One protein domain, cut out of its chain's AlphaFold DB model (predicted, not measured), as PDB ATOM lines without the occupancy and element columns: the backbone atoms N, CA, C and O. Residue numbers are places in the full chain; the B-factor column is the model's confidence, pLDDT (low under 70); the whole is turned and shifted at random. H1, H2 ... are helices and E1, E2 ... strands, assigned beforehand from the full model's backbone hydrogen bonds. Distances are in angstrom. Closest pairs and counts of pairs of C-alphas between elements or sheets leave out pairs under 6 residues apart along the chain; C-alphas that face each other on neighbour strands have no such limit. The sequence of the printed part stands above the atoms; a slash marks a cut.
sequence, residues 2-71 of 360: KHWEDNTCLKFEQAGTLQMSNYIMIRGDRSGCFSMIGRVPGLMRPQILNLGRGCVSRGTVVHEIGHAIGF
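Overview. This is residues 2 to 71 of the 360 residues of the protein "Metalloendopeptidase" of Tropilaelaps mercedesae (UniProt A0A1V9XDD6). With little regular structure, this is a small three-stranded sheet with helix H2 packed along one face, while short H1 lies beyond H2. Two long loops, residues 6 to 23 between H1 and E1 and the link from E2 to E3, join some of these parts, while the link from E1 to E2 is tight and that from E3 to H2 is short. The printed part has 70 residues, 27 in named elements, in the order H1 E1 E2 E3 H2: class mixed, sheet E1 E3 E2 mixed. It is compact, radius of gyration of the C-alphas 12.1 A, spans 30 by 30 by 22 A.

Along the chain. H1, residues 2 to 5, begins at C-alpha 2 (31.119, -3.457, -14.626). E1 is 24 to 27, E2 33 to 35, E3 47 to 51, 13.1 A. H2, 58 to 68, 15.4 A, ends at C-alpha 68 (37.528, -15.221, -20.974).

Arrangement. E1 and E3 are parallel (N 25 to O 47, 2.8 A). Hairpin E2 and E3 is antiparallel (N 50 to O 34, 2.8 A). H2 is on the sheet in two layers, a helix on one face, height 8.6 A; the closest C-alphas to E2 are Glu 64 and Ser 35, 5.5 A. Every O i to N i+4 pair in H2 is within hydrogen-bond range; H1 is too short for one. H1 and H2 are close but not clearly touching, C-alphas 3 and 62 at 7.7 A.

Size, cuts and confidence. Links H1 to E1 and E2 to E3 are long. The printed part has no cut; no printed residue is under 70 in pLDDT.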
ATOM      1  N   LYS A   2      30.797  -4.747 -15.279       95.50
ATOM      2  CA  LYS A   2      31.119  -3.457 -14.626       95.50
ATOM      3  C   LYS A   2      32.338  -3.469 -13.692       95.50
ATOM      4  O   LYS A   2      33.166  -2.578 -13.751       95.50
ATOM      5  N   HIS A   3      32.493  -4.508 -12.868       95.69
ATOM      6  CA  HIS A   3      33.660  -4.623 -11.986       95.69
ATOM      7  C   HIS A   3      35.008  -4.658 -12.738       95.69
ATOM      8  O   HIS A   3      35.968  -4.059 -12.273       95.69
ATOM      9  N   TRP A   4      35.072  -5.308 -13.902       97.75
ATOM     10  CA  TRP A   4      36.245  -5.292 -14.779       97.75
ATOM     11  C   TRP A   4      36.396  -3.938 -15.491       97.75
ATOM     12  O   TRP A   4      37.490  -3.387 -15.503       97.75
ATOM     13  N   GLU A   5      35.308  -3.364 -16.010       97.06
ATOM     14  CA  GLU A   5      35.315  -2.066 -16.720       97.06
ATOM     15  C   GLU A   5      35.738  -0.897 -15.819       97.06
ATOM     16  O   GLU A   5      36.478  -0.013 -16.232       97.06
ATOM     17  N   ASP A   6      35.321  -0.900 -14.550       95.56
ATOM     18  CA  ASP A   6      35.660   0.167 -13.602       95.56
ATOM     19  C   ASP A   6      37.151   0.144 -13.192       95.56
ATOM     20  O   ASP A   6      37.659   1.147 -12.676       95.56
ATOM     21  N   ASN A   7      37.843  -0.985 -13.400       96.31
ATOM     22  CA  ASN A   7      39.214  -1.241 -12.934       96.31
ATOM     23  C   ASN A   7      40.221  -1.521 -14.068       96.31
ATOM     24  O   ASN A   7      41.388  -1.800 -13.787       96.31
ATOM     25  N   THR A   8      39.781  -1.481 -15.326       96.88
ATOM     26  CA  THR A   8      40.628  -1.707 -16.506       96.88
ATOM     27  C   THR A   8      40.209  -0.790 -17.658       96.88
ATOM     28  O   THR A   8      39.246  -0.031 -17.542       96.88
ATOM     29  N   CYS A   9      40.912  -0.858 -18.787       96.38
ATOM     30  CA  CYS A   9      40.478  -0.244 -20.045       96.38
ATOM     31  C   CYS A   9      39.508  -1.121 -20.861       96.38
ATOM     32  O   CYS A   9      39.124  -0.744 -21.968       96.38
ATOM     33  N   LEU A  10      39.118  -2.295 -20.351       96.81
ATOM     34  CA  LEU A  10      38.204  -3.196 -21.046       96.81
ATOM     35  C   LEU A  10      36.783  -2.629 -21.077       96.81
ATOM     36  O   LEU A  10      36.326  -1.994 -20.126       96.81
ATOM     37  N   LYS A  11      36.062  -2.946 -22.153       96.19
ATOM     38  CA  LYS A  11      34.641  -2.646 -22.322       96.19
ATOM     39  C   LYS A  11      33.906  -3.890 -22.800       96.19
ATOM     40  O   LYS A  11      34.379  -4.579 -23.703       96.19
ATOM     41  N   PHE A  12      32.754  -4.169 -22.204       96.50
ATOM     42  CA  PHE A  12      31.879  -5.258 -22.617       96.50
ATOM     43  C   PHE A  12      30.683  -4.678 -23.367       96.50
ATOM     44  O   PHE A  12      29.892  -3.913 -22.822       96.50
ATOM     45  N   GLU A  13      30.540  -5.068 -24.628       95.44
ATOM     46  CA  GLU A  13      29.431  -4.654 -25.482       95.44
ATOM     47  C   GLU A  13      28.595  -5.871 -25.871       95.44
ATOM     48  O   GLU A  13      29.096  -6.995 -25.974       95.44
ATOM     49  N   GLN A  14      27.295  -5.657 -26.064       95.69
ATOM     50  CA  GLN A  14      26.415  -6.716 -26.531       95.69
ATOM     51  C   GLN A  14      26.796  -7.098 -27.964       95.69
ATOM     52  O   GLN A  14      26.898  -6.235 -28.835       95.69
ATOM     53  N   ALA A  15      26.983  -8.395 -28.210       94.12
ATOM     54  CA  ALA A  15      27.229  -8.897 -29.555       94.12
ATOM     55  C   ALA A  15      26.055  -8.553 -30.485       94.12
ATOM     56  O   ALA A  15      24.888  -8.619 -30.083       94.12
ATOM     57  N   GLY A  16      26.366  -8.204 -31.735       92.56
ATOM     58  CA  GLY A  16      25.347  -7.895 -32.735       92.56
ATOM     59  C   GLY A  16      24.451  -9.103 -33.020       92.56
ATOM     60  O   GLY A  16      24.899 -10.247 -32.974       92.56
ATOM     61  N   THR A  17      23.190  -8.865 -33.381       88.81
ATOM     62  CA  THR A  17      22.211  -9.936 -33.658       88.81
ATOM     63  C   THR A  17      22.622 -10.859 -34.810       88.81
ATOM     64  O   THR A  17      22.229 -12.022 -34.829       88.81
ATOM     65  N   LEU A  18      23.433 -10.359 -35.747       91.12
ATOM     66  CA  LEU A  18      23.979 -11.111 -36.883       91.12
ATOM     67  C   LEU A  18      25.409 -11.620 -36.644       91.12
ATOM     68  O   LEU A  18      25.996 -12.257 -37.519       91.12
ATOM     69  N   GLN A  19      26.007 -11.335 -35.484       91.62
ATOM     70  CA  GLN A  19      27.367 -11.760 -35.185       91.62
ATOM     71  C   GLN A  19      27.391 -13.263 -34.885       91.62
ATOM     72  O   GLN A  19      26.780 -13.742 -33.932       91.62
ATOM     73  N   MET A  20      28.133 -14.021 -35.693       88.75
ATOM     74  CA  MET A  20      28.178 -15.487 -35.591       88.75
ATOM     75  C   MET A  20      29.364 -16.018 -34.770       88.75
ATOM     76  O   MET A  20      29.329 -17.153 -34.295       88.75
ATOM     77  N   SER A  21      30.416 -15.219 -34.576       91.94
ATOM     78  CA  SER A  21      31.667 -15.635 -33.925       91.94
ATOM     79  C   SER A  21      32.387 -14.475 -33.225       91.94
ATOM     80  O   SER A  21      31.981 -13.317 -33.337       91.94
ATOM     81  N   ASN A  22      33.474 -14.779 -32.502       90.38
ATOM     82  CA  ASN A  22      34.302 -13.800 -31.776       90.38
ATOM     83  C   ASN A  22      33.550 -13.001 -30.694       90.38
ATOM     84  O   ASN A  22      33.803 -11.816 -30.501       90.38
ATOM     85  N   TYR A  23      32.634 -13.651 -29.981       95.19
ATOM     86  CA  TYR A  23      32.020 -13.106 -28.773       95.19
ATOM     87  C   TYR A  23      31.828 -14.201 -27.728       95.19
ATOM     88  O   TYR A  23      31.861 -15.399 -28.038       95.19
ATOM     89  N   ILE A  24      31.626 -13.775 -26.483       96.38
ATOM     90  CA  ILE A  24      31.322 -14.659 -25.362       96.38
ATOM     91  C   ILE A  24      29.806 -14.851 -25.297       96.38
ATOM     92  O   ILE A  24      29.055 -13.889 -25.154       96.38
ATOM     93  N   MET A  25      29.354 -16.098 -25.362       96.06
ATOM     94  CA  MET A  25      27.970 -16.485 -25.116       96.06
ATOM     95  C   MET A  25      27.851 -17.035 -23.697       96.06
ATOM     96  O   MET A  25      28.348 -18.124 -23.394       96.06
ATOM     97  N   ILE A  26      27.178 -16.270 -22.838       96.56
ATOM     98  CA  ILE A  26      26.902 -16.656 -21.454       96.56
ATOM     99  C   ILE A  26      25.650 -17.533 -21.422       96.56
ATOM    100  O   ILE A  26      24.601 -17.140 -21.928       96.56
ATOM    101  N   ARG A  27      25.748 -18.712 -20.807       95.69
ATOM    102  CA  ARG A  27      24.620 -19.642 -20.624       95.69
ATOM    103  C   ARG A  27      24.730 -20.395 -19.303       95.69
ATOM    104  O   ARG A  27      25.776 -20.361 -18.673       95.69
ATOM    105  N   GLY A  28      23.667 -21.079 -18.890       95.31
ATOM    106  CA  GLY A  28      23.623 -21.849 -17.637       95.31
ATOM    107  C   GLY A  28      22.959 -23.218 -17.779       95.31
ATOM    108  O   GLY A  28      22.481 -23.782 -16.799       95.31
ATOM    109  N   ASP A  29      22.900 -23.734 -19.005       93.94
ATOM    110  CA  ASP A  29      22.257 -24.997 -19.379       93.94
ATOM    111  C   ASP A  29      23.102 -26.238 -19.033       93.94
ATOM    112  O   ASP A  29      22.608 -27.361 -19.120       93.94
ATOM    113  N   ARG A  30      24.368 -26.066 -18.623       94.31
ATOM    114  CA  ARG A  30      25.270 -27.163 -18.234       94.31
ATOM    115  C   ARG A  30      25.688 -27.078 -16.770       94.31
ATOM    116  O   ARG A  30      25.711 -26.005 -16.172       94.31
ATOM    117  N   SER A  31      26.069 -28.225 -16.209       93.06
ATOM    118  CA  SER A  31      26.659 -28.300 -14.869       93.06
ATOM    119  C   SER A  31      28.041 -27.635 -14.823       93.06
ATOM    120  O   SER A  31      28.804 -27.722 -15.786       93.06
ATOM    121  N   GLY A  32      28.366 -27.024 -13.682       92.56
ATOM    122  CA  GLY A  32      29.659 -26.394 -13.422       92.56
ATOM    123  C   GLY A  32      29.771 -24.946 -13.904       92.56
ATOM    124  O   GLY A  32      28.884 -24.412 -14.572       92.56
ATOM    125  N   CYS A  33      30.883 -24.319 -13.535       95.69
ATOM    126  CA  CYS A  33      31.260 -22.965 -13.922       95.69
ATOM    127  C   CYS A  33      32.553 -23.092 -14.734       95.69
ATOM    128  O   CYS A  33      33.460 -23.791 -14.281       95.69
ATOM    129  N   PHE A  34      32.579 -22.572 -15.961       96.44
ATOM    130  CA  PHE A  34      33.781 -22.621 -16.796       96.44
ATOM    131  C   PHE A  34      33.726 -21.613 -17.944       96.44
ATOM    132  O   PHE A  34      32.655 -21.288 -18.470       96.44
ATOM    133  N   SER A  35      34.904 -21.228 -18.420       97.06
ATOM    134  CA  SER A  35      35.111 -20.424 -19.617       97.06
ATOM    135  C   SER A  35      36.349 -20.904 -20.376       97.06
ATOM    136  O   SER A  35      37.203 -21.604 -19.831       97.06
ATOM    137  N   MET A  36      36.449 -20.541 -21.654       95.88
ATOM    138  CA  MET A  36      37.700 -20.684 -22.408       95.88
ATOM    139  C   MET A  36      38.691 -19.595 -21.984       95.88
ATOM    140  O   MET A  36      38.272 -18.496 -21.624       95.88
ATOM    141  N   ILE A  37      39.991 -19.893 -22.060       95.62
ATOM    142  CA  ILE A  37      41.045 -18.937 -21.711       95.62
ATOM    143  C   ILE A  37      41.364 -18.060 -22.923       95.62
ATOM    144  O   ILE A  37      41.877 -18.549 -23.928       95.62
ATOM    145  N   GLY A  38      41.058 -16.768 -22.814       95.56
ATOM    146  CA  GLY A  38      41.310 -15.765 -23.846       95.56
ATOM    147  C   GLY A  38      40.460 -15.947 -25.105       95.56
ATOM    148  O   GLY A  38      39.598 -16.826 -25.201       95.56
ATOM    149  N   ARG A  39      40.704 -15.099 -26.110       94.75
ATOM    150  CA  ARG A  39      40.088 -15.249 -27.434       94.75
ATOM    151  C   ARG A  39      40.704 -16.452 -28.149       94.75
ATOM    152  O   ARG A  39      41.915 -16.500 -28.314       94.75
ATOM    153  N   VAL A  40      39.869 -17.364 -28.639       93.19
ATOM    154  CA  VAL A  40      40.259 -18.533 -29.435       93.19
ATOM    155  C   VAL A  40      40.198 -18.164 -30.922       93.19
ATOM    156  O   VAL A  40      39.097 -18.043 -31.474       93.19
ATOM    157  N   PRO A  41      41.343 -17.961 -31.603       89.62
ATOM    158  CA  PRO A  41      41.352 -17.586 -33.012       89.62
ATOM    159  C   PRO A  41      40.752 -18.692 -33.889       89.62
ATOM    160  O   PRO A  41      40.925 -19.878 -33.619       89.62
ATOM    161  N   GLY A  42      40.036 -18.308 -34.948       89.94
ATOM    162  CA  GLY A  42      39.457 -19.252 -35.913       89.94
ATOM    163  C   GLY A  42      38.198 -19.988 -35.441       89.94
ATOM    164  O   GLY A  42      37.636 -20.779 -36.198       89.94
ATOM    165  N   LEU A  43      37.703 -19.730 -34.225       92.31
ATOM    166  CA  LEU A  43      36.450 -20.321 -33.767       92.31
ATOM    167  C   LEU A  43      35.263 -19.719 -34.542       92.31
ATOM    168  O   LEU A  43      34.867 -18.580 -34.310       92.31
ATOM    169  N   MET A  44      34.647 -20.508 -35.423       93.12
ATOM    170  CA  MET A  44      33.491 -20.110 -36.255       93.12
ATOM    171  C   MET A  44      32.152 -20.105 -35.493       93.12
ATOM    172  O   MET A  44      31.086 -20.280 -36.076       93.12
ATOM    173  N   ARG A  45      32.208 -19.956 -34.169       94.25
ATOM    174  CA  ARG A  45      31.059 -19.944 -33.261       94.25
ATOM    175  C   ARG A  45      31.376 -19.106 -32.017       94.25
ATOM    176  O   ARG A  45      32.532 -18.728 -31.819       94.25
ATOM    177  N   PRO A  46      30.391 -18.843 -31.151       94.75
ATOM    178  CA  PRO A  46      30.621 -18.120 -29.907       94.75
ATOM    179  C   PRO A  46      31.467 -18.940 -28.927       94.75
ATOM    180  O   PRO A  46      31.344 -20.171 -28.855       94.75
ATOM    181  N   GLN A  47      32.294 -18.258 -28.136       96.25
ATOM    182  CA  GLN A  47      32.986 -18.865 -27.001       96.25
ATOM    183  C   GLN A  47      32.020 -18.994 -25.834       96.25
ATOM    184  O   GLN A  47      31.370 -18.031 -25.440       96.25
ATOM    185  N   ILE A  48      31.912 -20.193 -25.276       96.12
ATOM    186  CA  ILE A  48      30.971 -20.451 -24.192       96.12
ATOM    187  C   ILE A  48      31.593 -20.046 -22.860       96.12
ATOM    188  O   ILE A  48      32.655 -20.556 -22.508       96.12
ATOM    189  N   LEU A  49      30.864 -19.226 -22.108       97.75
ATOM    190  CA  LEU A  49      31.043 -19.039 -20.673       97.75
ATOM    191  C   LEU A  49      29.813 -19.639 -19.984       97.75
ATOM    192  O   LEU A  49      28.688 -19.170 -20.169       97.75
ATOM    193  N   ASN A  50      30.008 -20.726 -19.244       97.81
ATOM    194  CA  ASN A  50      28.929 -21.442 -18.579       97.81
ATOM    195  C   ASN A  50      28.840 -21.054 -17.101       97.81
ATOM    196  O   ASN A  50      29.806 -21.186 -16.356       97.81
ATOM    197  N   LEU A  51      27.652 -20.649 -16.674       97.31
ATOM    198  CA  LEU A  51      27.271 -20.365 -15.297       97.31
ATOM    199  C   LEU A  51      26.099 -21.273 -14.929       97.31
ATOM    200  O   LEU A  51      24.940 -20.857 -14.930       97.31
ATOM    201  N   GLY A  52      26.401 -22.540 -14.647       95.88
ATOM    202  CA  GLY A  52      25.401 -23.515 -14.226       95.88
ATOM    203  C   GLY A  52      24.749 -23.182 -12.878       95.88
ATOM    204  O   GLY A  52      25.032 -22.173 -12.221       95.88
ATOM    205  N   ARG A  53      23.876 -24.080 -12.412       94.25
ATOM    206  CA  ARG A  53      23.221 -23.949 -11.102       94.25
ATOM    207  C   ARG A  53      24.264 -23.778  -9.983       94.25
ATOM    208  O   ARG A  53      25.100 -24.649  -9.780       94.25
ATOM    209  N   GLY A  54      24.162 -22.680  -9.232       91.31
ATOM    210  CA  GLY A  54      25.078 -22.341  -8.132       91.31
ATOM    211  C   GLY A  54      26.291 -21.491  -8.530       91.31
ATOM    212  O   GLY A  54      27.012 -21.046  -7.645       91.31
ATOM    213  N   CYS A  55      26.493 -21.212  -9.823       93.94
ATOM    214  CA  CYS A  55      27.611 -20.400 -10.319       93.94
ATOM    215  C   CYS A  55      27.320 -18.894 -10.362       93.94
ATOM    216  O   CYS A  55      28.233 -18.098 -10.560       93.94
ATOM    217  N   VAL A  56      26.060 -18.475 -10.208       93.81
ATOM    218  CA  VAL A  56      25.666 -17.060 -10.319       93.81
ATOM    219  C   VAL A  56      25.939 -16.337  -8.996       93.81
ATOM    220  O   VAL A  56      25.033 -15.933  -8.275       93.81
ATOM    221  N   SER A  57      27.222 -16.211  -8.664       94.25
ATOM    222  CA  SER A  57      27.740 -15.367  -7.587       94.25
ATOM    223  C   SER A  57      28.695 -14.334  -8.177       94.25
ATOM    224  O   SER A  57      29.308 -14.583  -9.217       94.25
ATOM    225  N   ARG A  58      28.852 -13.175  -7.524       93.00
ATOM    226  CA  ARG A  58      29.736 -12.114  -8.031       93.00
ATOM    227  C   ARG A  58      31.157 -12.627  -8.289       93.00
ATOM    228  O   ARG A  58      31.660 -12.430  -9.390       93.00
ATOM    229  N   GLY A  59      31.759 -13.323  -7.324       94.69
ATOM    230  CA  GLY A  59      33.127 -13.832  -7.453       94.69
ATOM    231  C   GLY A  59      33.289 -14.873  -8.552       94.69
ATOM    232  O   GLY A  59      34.207 -14.763  -9.356       94.69
ATOM    233  N   THR A  60      32.359 -15.826  -8.665       96.25
ATOM    234  CA  THR A  60      32.393 -16.816  -9.751       96.25
ATOM    235  C   THR A  60      32.266 -16.148 -11.118       96.25
ATOM    236  O   THR A  60      33.039 -16.441 -12.017       96.25
ATOM    237  N   VAL A  61      31.339 -15.200 -11.287       97.00
ATOM    238  CA  VAL A  61      31.181 -14.498 -12.571       97.00
ATOM    239  C   VAL A  61      32.424 -13.672 -12.914       97.00
ATOM    240  O   VAL A  61      32.835 -13.644 -14.071       97.00
ATOM    241  N   VAL A  62      33.037 -13.006 -11.931       97.75
ATOM    242  CA  VAL A  62      34.292 -12.261 -12.125       97.75
ATOM    243  C   VAL A  62      35.424 -13.197 -12.557       97.75
ATOM    244  O   VAL A  62      36.117 -12.861 -13.517       97.75
ATOM    245  N   HIS A  63      35.548 -14.362 -11.918       98.19
ATOM    246  CA  HIS A  63      36.522 -15.409 -12.237       98.19
ATOM    247  C   HIS A  63      36.367 -15.943 -13.669       98.19
ATOM    248  O   HIS A  63      37.323 -15.943 -14.441       98.19
ATOM    249  N   GLU A  64      35.149 -16.328 -14.069       98.06
ATOM    250  CA  GLU A  64      34.907 -16.861 -15.417       98.06
ATOM    251  C   GLU A  64      35.131 -15.811 -16.516       98.06
ATOM    252  O   GLU A  64      35.590 -16.133 -17.616       98.06
ATOM    253  N   ILE A  65      34.844 -14.535 -16.225       98.12
ATOM    254  CA  ILE A  65      35.228 -13.431 -17.114       98.12
ATOM    255  C   ILE A  65      36.755 -13.294 -17.161       98.12
ATOM    256  O   ILE A  65      37.285 -13.098 -18.249       98.12
ATOM    257  N   GLY A  66      37.456 -13.452 -16.031       98.12
ATOM    258  CA  GLY A  66      38.920 -13.499 -15.955       98.12
ATOM    259  C   GLY A  66      39.513 -14.507 -16.940       98.12
ATOM    260  O   GLY A  66      40.342 -14.152 -17.777       98.12
ATOM    261  N   HIS A  67      39.006 -15.742 -16.936       98.12
ATOM    262  CA  HIS A  67      39.364 -16.728 -17.957       98.12
ATOM    263  C   HIS A  67      39.088 -16.218 -19.372       98.12
ATOM    264  O   HIS A  67      39.985 -16.240 -20.213       98.12
ATOM    265  N   ALA A  68      37.892 -15.689 -19.638       97.69
ATOM    266  CA  ALA A  68      37.528 -15.221 -20.974       97.69
ATOM    267  C   ALA A  68      38.447 -14.104 -21.513       97.69
ATOM    268  O   ALA A  68      38.667 -14.031 -22.722       97.69
ATOM    269  N   ILE A  69      39.015 -13.271 -20.632       96.88
ATOM    270  CA  ILE A  69      39.986 -12.220 -20.984       96.88
ATOM    271  C   ILE A  69      41.449 -12.707 -20.973       96.88
ATOM    272  O   ILE A  69      42.364 -11.929 -21.208       96.88
ATOM    273  N   GLY A  70      41.692 -13.999 -20.735       96.56
ATOM    274  CA  GLY A  70      43.006 -14.629 -20.903       96.56
ATOM    275  C   GLY A  70      43.713 -15.046 -19.620       96.56
ATOM    276  O   GLY A  70      44.858 -15.483 -19.698       96.56
ATOM    277  N   PHE A  71      43.073 -14.947 -18.454       97.50
ATOM    278  CA  PHE A  71      43.719 -15.328 -17.202       97.50
ATOM    279  C   PHE A  71      43.734 -16.848 -17.057       97.50
ATOM    280  O   PHE A  71      42.708 -17.526 -17.173       97.50
TER     281      PHE A  71